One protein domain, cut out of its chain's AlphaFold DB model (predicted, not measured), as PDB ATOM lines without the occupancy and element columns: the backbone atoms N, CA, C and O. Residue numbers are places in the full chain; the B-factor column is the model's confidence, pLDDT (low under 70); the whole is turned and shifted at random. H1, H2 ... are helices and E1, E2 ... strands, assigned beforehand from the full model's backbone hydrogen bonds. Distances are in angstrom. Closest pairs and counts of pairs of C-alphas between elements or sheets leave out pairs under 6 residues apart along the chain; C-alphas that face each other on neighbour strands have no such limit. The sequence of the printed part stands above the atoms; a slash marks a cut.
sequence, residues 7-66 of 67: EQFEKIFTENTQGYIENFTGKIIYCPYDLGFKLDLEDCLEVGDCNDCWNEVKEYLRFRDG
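Overview. This is residues 7 to 66 of the 67 residues of an uncharacterized protein of Clostridium butyricum 60E.3 (UniProt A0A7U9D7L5). One long helix, H4, has the small hairpin E1 E2 and short H1 on one side and short H3 on the side away from them, while short H2 packs on H4's residues 50 to 57. The printed part has 60 residues, with four named helices and two named strands in the order H1 E1 E2 H2 H3 H4; the sheet E1 - E2 is antiparallel, the class mixed. It is compact, radius of gyration of the C-alphas 11.3 A, spanning 30 by 27 by 18 A.

Along the chain. H1 is residues 7 to 12, from C-alpha 7 at (129.852, 175.577, 140.001). E1 is 13 to 16, E2 19 to 22, H2 32 to 35, H3 42 to 46. H4, 50 to 65, is 22.9 A long and ends at C-alpha 65 at (137.633, 171.747, 136.680).

Arrangement. H1 and H4 are near each other, with 7 pairs of C-alphas within 10 A. In the hairpin E1 and E2, N 14 and O 21 are within hydrogen-bond range at 2.9 A. The closest C-alphas of E2 and H4, Gly 19 and Asn 51, are 5.4 A apart. H2 touches H4, closest C-alphas Pro 32 and Trp 54, 6.6 A. H3 and H4 only just touch, only at the corner, with 3 pairs of C-alphas within 8 A, the closest Cys 44 and Cys 53, 5.7 A. Every O i to N i+4 pair is within range in H1 and H3, 9 of 12 in H4; H2 is too short for one.

Size, cuts and confidence. The C-alphas farthest apart, Phe 24 and Glu 46, are 31.2 A apart. The printed part has no cut and no long link. Residues 18, 38 to 49 and 51 have pLDDT under 70.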
ATOM      1  N   GLU A   7     131.308 175.609 139.824       85.50
ATOM      2  CA  GLU A   7     129.852 175.577 140.001       85.50
ATOM      3  C   GLU A   7     129.444 175.945 141.435       85.50
ATOM      4  O   GLU A   7     128.464 176.655 141.658       85.50
ATOM      5  N   GLN A   8     130.199 175.475 142.426       85.94
ATOM      6  CA  GLN A   8     130.017 175.873 143.815       85.94
ATOM      7  C   GLN A   8     130.337 177.355 143.988       85.94
ATOM      8  O   GLN A   8     129.569 178.055 144.636       85.94
ATOM      9  N   PHE A   9     131.405 177.853 143.369       85.69
ATOM     10  CA  PHE A   9     131.764 179.264 143.402       85.69
ATOM     11  C   PHE A   9     130.620 180.137 142.881       85.69
ATOM     12  O   PHE A   9     130.166 181.023 143.596       85.69
ATOM     13  N   GLU A  10     130.079 179.836 141.702       85.19
ATOM     14  CA  GLU A  10     128.982 180.597 141.087       85.19
ATOM     15  C   GLU A  10     127.655 180.505 141.864       85.19
ATOM     16  O   GLU A  10     126.811 181.392 141.765       85.19
ATOM     17  N   LYS A  11     127.455 179.448 142.664       86.81
ATOM     18  CA  LYS A  11     126.291 179.321 143.560       86.81
ATOM     19  C   LYS A  11     126.457 180.120 144.852       86.81
ATOM     20  O   LYS A  11     125.491 180.686 145.364       86.81
ATOM     21  N   ILE A  12     127.667 180.117 145.406       86.44
ATOM     22  CA  ILE A  12     127.983 180.733 146.698       86.44
ATOM     23  C   ILE A  12     128.187 182.240 146.537       86.44
ATOM     24  O   ILE A  12     127.786 183.003 147.414       86.44
ATOM     25  N   PHE A  13     128.777 182.663 145.422       87.38
ATOM     26  CA  PHE A  13     129.209 184.028 145.185       87.38
ATOM     27  C   PHE A  13     128.489 184.641 143.990       87.38
ATOM     28  O   PHE A  13     128.326 184.020 142.942       87.38
ATOM     29  N   THR A  14     128.080 185.895 144.131       88.75
ATOM     30  CA  THR A  14     127.463 186.669 143.053       88.75
ATOM     31  C   THR A  14     128.264 187.931 142.798       88.75
ATOM     32  O   THR A  14     128.679 188.610 143.735       88.75
ATOM     33  N   GLU A  15     128.501 188.223 141.524       84.00
ATOM     34  CA  GLU A  15     129.290 189.374 141.101       84.00
ATOM     35  C   GLU A  15     128.645 190.686 141.570       84.00
ATOM     36  O   GLU A  15     127.429 190.887 141.497       84.00
ATOM     37  N   ASN A  16     129.481 191.578 142.079       81.56
ATOM     38  CA  ASN A  16     129.145 192.920 142.514       81.56
ATOM     39  C   ASN A  16     130.103 193.904 141.833       81.56
ATOM     40  O   ASN A  16     131.208 193.542 141.449       81.56
ATOM     41  N   THR A  17     129.715 195.174 141.738       76.50
ATOM     42  CA  THR A  17     130.538 196.251 141.163       76.50
ATOM     43  C   THR A  17     131.948 196.358 141.764       76.50
ATOM     44  O   THR A  17     132.821 196.933 141.130       76.50
ATOM     45  N   GLN A  18     132.171 195.850 142.981       69.62
ATOM     46  CA  GLN A  18     133.458 195.923 143.686       69.62
ATOM     47  C   GLN A  18     134.063 194.550 144.044       69.62
ATOM     48  O   GLN A  18     135.001 194.499 144.837       69.62
ATOM     49  N   GLY A  19     133.504 193.443 143.542       79.94
ATOM     50  CA  GLY A  19     134.000 192.095 143.834       79.94
ATOM     51  C   GLY A  19     132.877 191.064 143.826       79.94
ATOM     52  O   GLY A  19     132.080 191.016 142.894       79.94
ATOM     53  N   TYR A  20     132.780 190.244 144.876       86.38
ATOM     54  CA  TYR A  20     131.738 189.217 144.999       86.38
ATOM     55  C   TYR A  20     131.001 189.317 146.323       86.38
ATOM     56  O   TYR A  20     131.604 189.500 147.372       86.38
ATOM     57  N   ILE A  21     129.686 189.148 146.294       87.88
ATOM     58  CA  ILE A  21     128.874 188.969 147.496       87.88
ATOM     59  C   ILE A  21     128.754 187.477 147.781       87.88
ATOM     60  O   ILE A  21     128.332 186.712 146.917       87.88
ATOM     61  N   GLU A  22     129.086 187.067 149.003       88.50
ATOM     62  CA  GLU A  22     128.757 185.735 149.505       88.50
ATOM     63  C   GLU A  22     127.262 185.669 149.849       88.50
ATOM     64  O   GLU A  22     126.782 186.353 150.756       88.50
ATOM     65  N   ASN A  23     126.517 184.809 149.159       86.38
ATOM     66  CA  ASN A  23     125.059 184.725 149.255       86.38
ATOM     67  C   ASN A  23     124.547 184.278 150.634       86.38
ATOM     68  O   ASN A  23     123.407 184.573 150.989       86.38
ATOM     69  N   PHE A  24     125.366 183.580 151.426       84.19
ATOM     70  CA  PHE A  24     124.961 183.086 152.747       84.19
ATOM     71  C   PHE A  24     125.038 184.140 153.847       84.19
ATOM     72  O   PHE A  24     124.203 184.143 154.751       84.19
ATOM     73  N   THR A  25     126.039 185.016 153.795       84.88
ATOM     74  CA  THR A  25     126.270 186.029 154.834       84.88
ATOM     75  C   THR A  25     125.938 187.441 154.359       84.88
ATOM     76  O   THR A  25     125.835 188.350 155.180       84.88
ATOM     77  N   GLY A  26     125.776 187.642 153.048       83.75
ATOM     78  CA  GLY A  26     125.656 188.961 152.428       83.75
ATOM     79  C   GLY A  26     126.957 189.764 152.472       83.75
ATOM     80  O   GLY A  26     126.946 190.964 152.196       83.75
ATOM     81  N   LYS A  27     128.080 189.140 152.848       85.50
ATOM     82  CA  LYS A  27     129.371 189.813 152.955       85.50
ATOM     83  C   LYS A  27     129.939 190.068 151.565       85.50
ATOM     84  O   LYS A  27     130.039 189.151 150.753       85.50
ATOM     85  N   ILE A  28     130.362 191.306 151.322       83.75
ATOM     86  CA  ILE A  28     131.152 191.645 150.140       83.75
ATOM     87  C   ILE A  28     132.593 191.205 150.391       83.75
ATOM     88  O   ILE A  28     133.224 191.591 151.379       83.75
ATOM     89  N   ILE A  29     133.087 190.378 149.487       83.69
ATOM     90  CA  ILE A  29     134.468 189.960 149.371       83.69
ATOM     91  C   ILE A  29     135.075 190.762 148.229       83.69
ATOM     92  O   ILE A  29     134.727 190.582 147.062       83.69
ATOM     93  N   TYR A  30     135.973 191.665 148.593       78.12
ATOM     94  CA  TYR A  30     136.641 192.541 147.641       78.12
ATOM     95  C   TYR A  30     137.777 191.806 146.939       78.12
ATOM     96  O   TYR A  30     137.871 191.854 145.716       78.12
ATOM     97  N   CYS A  31     138.588 191.064 147.696       77.88
ATOM     98  CA  CYS A  31     139.763 190.387 147.169       77.88
ATOM     99  C   CYS A  31     139.668 188.866 147.392       77.88
ATOM    100  O   CYS A  31     139.279 188.418 148.474       77.88
ATOM    101  N   PRO A  32     140.085 188.036 146.423       78.88
ATOM    102  CA  PRO A  32     140.025 186.581 146.575       78.88
ATOM    103  C   PRO A  32     140.931 186.032 147.680       78.88
ATOM    104  O   PRO A  32     140.685 184.948 148.212       78.88
ATOM    105  N   TYR A  33     141.967 186.789 148.049       76.19
ATOM    106  CA  TYR A  33     142.844 186.471 149.172       76.19
ATOM    107  C   TYR A  33     142.067 186.282 150.487       76.19
ATOM    108  O   TYR A  33     142.386 185.381 151.262       76.19
ATOM    109  N   ASP A  34     140.992 187.050 150.709       75.56
ATOM    110  CA  ASP A  34     140.129 186.920 151.893       75.56
ATOM    111  C   ASP A  34     139.420 185.556 151.978       75.56
ATOM    112  O   ASP A  34     138.993 185.137 153.055       75.56
ATOM    113  N   LEU A  35     139.310 184.843 150.853       76.25
ATOM    114  CA  LEU A  35     138.770 183.482 150.764       76.25
ATOM    115  C   LEU A  35     139.863 182.406 150.779       76.25
ATOM    116  O   LEU A  35     139.568 181.231 150.571       76.25
ATOM    117  N   GLY A  36     141.121 182.786 151.012       75.31
ATOM    118  CA  GLY A  36     142.256 181.868 151.068       75.31
ATOM    119  C   GLY A  36     142.731 181.363 149.706       75.31
ATOM    120  O   GLY A  36     143.498 180.396 149.660       75.31
ATOM    121  N   PHE A  37     142.323 182.004 148.603       75.88
ATOM    122  CA  PHE A  37     143.003 181.808 147.328       75.88
ATOM    123  C   PHE A  37     144.441 182.307 147.469       75.88
ATOM    124  O   PHE A  37     144.686 183.465 147.810       75.88
ATOM    125  N   LYS A  38     145.398 181.411 147.213       64.62
ATOM    126  CA  LYS A  38     146.804 181.782 147.076       64.62
ATOM    127  C   LYS A  38     146.984 182.461 145.729       64.62
ATOM    128  O   LYS A  38     147.339 181.831 144.740       64.62
ATOM    129  N   LEU A  39     146.669 183.746 145.707       62.94
ATOM    130  CA  LEU A  39     147.146 184.641 144.676       62.94
ATOM    131  C   LEU A  39     148.617 184.910 145.012       62.94
ATOM    132  O   LEU A  39     148.930 185.876 145.696       62.94
ATOM    133  N   ASP A  40     149.522 184.032 144.575       54.78
ATOM    134  CA  ASP A  40     150.972 184.321 144.538       54.78
ATOM    135  C   ASP A  40     151.300 185.440 143.514       54.78
ATOM    136  O   ASP A  40     152.457 185.756 143.264       54.78
ATOM    137  N   LEU A  41     150.272 186.038 142.906       51.25
ATOM    138  CA  LEU A  41     150.351 187.012 141.836       51.25
ATOM    139  C   LEU A  41     150.812 188.376 142.374       51.25
ATOM    140  O   LEU A  41     149.995 189.187 142.813       51.25
ATOM    141  N   GLU A  42     152.110 188.665 142.245       53.44
ATOM    142  CA  GLU A  42     152.603 190.042 142.064       53.44
ATOM    143  C   GLU A  42     151.733 190.801 141.037       53.44
ATOM    144  O   GLU A  42     151.412 191.963 141.260       53.44
ATOM    145  N   ASP A  43     151.209 190.107 140.020       51.28
ATOM    146  CA  ASP A  43     150.195 190.583 139.068       51.28
ATOM    147  C   ASP A  43     148.941 191.203 139.722       51.28
ATOM    148  O   ASP A  43     148.447 192.225 139.258       51.28
ATOM    149  N   CYS A  44     148.436 190.678 140.843       58.31
ATOM    150  CA  CYS A  44     147.280 191.282 141.524       58.31
ATOM    151  C   CYS A  44     147.626 192.609 142.208       58.31
ATOM    152  O   CYS A  44     146.771 193.483 142.353       58.31
ATOM    153  N   LEU A  45     148.880 192.759 142.642       52.31
ATOM    154  CA  LEU A  45     149.394 194.005 143.204       52.31
ATOM    155  C   LEU A  45     149.784 195.004 142.100       52.31
ATOM    156  O   LEU A  45     149.677 196.207 142.333       52.31
ATOM    157  N   GLU A  46     150.184 194.534 140.912       53.47
ATOM    158  CA  GLU A  46     150.517 195.380 139.755       53.47
ATOM    159  C   GLU A  46     149.284 195.939 139.029       53.47
ATOM    160  O   GLU A  46     149.319 197.083 138.572       53.47
ATOM    161  N   VAL A  47     148.178 195.186 138.952       55.59
ATOM    162  CA  VAL A  47     146.943 195.622 138.262       55.59
ATOM    163  C   VAL A  47     146.148 196.645 139.094       55.59
ATOM    164  O   VAL A  47     145.335 197.398 138.562       55.59
ATOM    165  N   GLY A  48     146.428 196.754 140.396       55.12
ATOM    166  CA  GLY A  48     145.898 197.800 141.278       55.12
ATOM    167  C   GLY A  48     144.417 197.660 141.657       55.12
ATOM    168  O   GLY A  48     143.985 198.313 142.608       55.12
ATOM    169  N   ASP A  49     143.656 196.794 140.980       65.19
ATOM    170  CA  ASP A  49     142.236 196.560 141.236       65.19
ATOM    171  C   ASP A  49     141.965 195.080 141.558       65.19
ATOM    172  O   ASP A  49     142.164 194.185 140.735       65.19
ATOM    173  N   CYS A  50     141.479 194.807 142.774       70.38
ATOM    174  CA  CYS A  50     141.096 193.453 143.187       70.38
ATOM    175  C   CYS A  50     139.959 192.865 142.335       70.38
ATOM    176  O   CYS A  50     139.758 191.650 142.372       70.38
ATOM    177  N   ASN A  51     139.221 193.682 141.570       68.06
ATOM    178  CA  ASN A  51     138.222 193.172 140.635       68.06
ATOM    179  C   ASN A  51     138.845 192.303 139.543       68.06
ATOM    180  O   ASN A  51     138.308 191.239 139.239       68.06
ATOM    181  N   ASP A  52     139.996 192.705 139.003       71.62
ATOM    182  CA  ASP A  52     140.666 191.956 137.940       71.62
ATOM    183  C   ASP A  52     141.230 190.619 138.445       71.62
ATOM    184  O   ASP A  52     141.177 189.612 137.738       71.62
ATOM    185  N   CYS A  53     141.616 190.545 139.722       77.94
ATOM    186  CA  CYS A  53     142.032 189.299 140.373       77.94
ATOM    187  C   CYS A  53     140.955 188.205 140.373       77.94
ATOM    188  O   CYS A  53     141.270 187.018 140.476       77.94
ATOM    189  N   TRP A  54     139.672 188.562 140.283       80.50
ATOM    190  CA  TRP A  54     138.605 187.564 140.227       80.50
ATOM    191  C   TRP A  54     138.528 186.836 138.888       80.50
ATOM    192  O   TRP A  54     138.053 185.697 138.852       80.50
ATOM    193  N   ASN A  55     139.006 187.455 137.806       79.38
ATOM    194  CA  ASN A  55     139.102 186.789 136.511       79.38
ATOM    195  C   ASN A  55     140.125 185.652 136.583       79.38
ATOM    196  O   ASN A  55     139.778 184.522 136.252       79.38
ATOM    197  N   GLU A  56     141.300 185.910 137.161       79.00
ATOM    198  CA  GLU A  56     142.336 184.895 137.410       79.00
ATOM    199  C   GLU A  56     141.808 183.726 138.250       79.00
ATOM    200  O   GLU A  56     142.036 182.556 137.946       79.00
ATOM    201  N   VAL A  57     141.023 184.018 139.291       81.12
ATOM    202  CA  VAL A  57     140.389 182.979 140.116       81.12
ATOM    203  C   VAL A  57     139.404 182.147 139.305       81.12
ATOM    204  O   VAL A  57     139.409 180.919 139.407       81.12
ATOM    205  N   LYS A  58     138.559 182.788 138.491       81.25
ATOM    206  CA  LYS A  58     137.624 182.088 137.604       81.25
ATOM    207  C   LYS A  58     138.370 181.223 136.586       81.25
ATOM    208  O   LYS A  58     137.961 180.082 136.373       81.25
ATOM    209  N   GLU A  59     139.447 181.718 135.985       81.94
ATOM    210  CA  GLU A  59     140.269 180.961 135.032       81.94
ATOM    211  C   GLU A  59     140.985 179.786 135.696       81.94
ATOM    212  O   GLU A  59     140.929 178.668 135.183       81.94
ATOM    213  N   TYR A  60     141.552 179.985 136.886       81.56
ATOM    214  CA  TYR A  60     142.123 178.909 137.689       81.56
ATOM    215  C   TYR A  60     141.084 177.821 137.998       81.56
ATOM    216  O   TYR A  60     141.358 176.630 137.838       81.56
ATOM    217  N   LEU A  61     139.876 178.214 138.416       83.38
ATOM    218  CA  LEU A  61     138.788 177.277 138.696       83.38
ATOM    219  C   LEU A  61     138.341 176.530 137.431       83.38
ATOM    220  O   LEU A  61     138.137 175.320 137.503       83.38
ATOM    221  N   ARG A  62     138.251 177.207 136.278       83.31
ATOM    222  CA  ARG A  62     137.944 176.588 134.972       83.31
ATOM    223  C   ARG A  62     138.995 175.564 134.563       83.31
ATOM    224  O   ARG A  62     138.652 174.404 134.347       83.31
ATOM    225  N   PHE A  63     140.268 175.965 134.563       82.81
ATOM    226  CA  PHE A  63     141.391 175.089 134.239       82.81
ATOM    227  C   PHE A  63     141.407 173.850 135.136       82.81
ATOM    228  O   PHE A  63     141.547 172.724 134.658       82.81
ATOM    229  N   ARG A  64     141.213 174.043 136.446       79.38
ATOM    230  CA  ARG A  64     141.208 172.948 137.420       79.38
ATOM    231  C   ARG A  64     140.012 172.012 137.251       79.38
ATOM    232  O   ARG A  64     140.174 170.805 137.405       79.38
ATOM    233  N   ASP A  65     138.834 172.547 136.942       80.94
ATOM    234  CA  ASP A  65     137.633 171.747 136.680       80.94
ATOM    235  C   ASP A  65     137.629 171.119 135.269       80.94
ATOM    236  O   ASP A  65     136.700 170.385 134.927       80.94
ATOM    237  N   GLY A  66     138.667 171.368 134.459       73.81
ATOM    238  CA  GLY A  66     138.809 170.837 133.104       73.81
ATOM    239  C   GLY A  66     137.805 171.421 132.107       73.81
ATOM    240  O   GLY A  66     137.417 170.723 131.168       73.81
TER     241      GLY A  66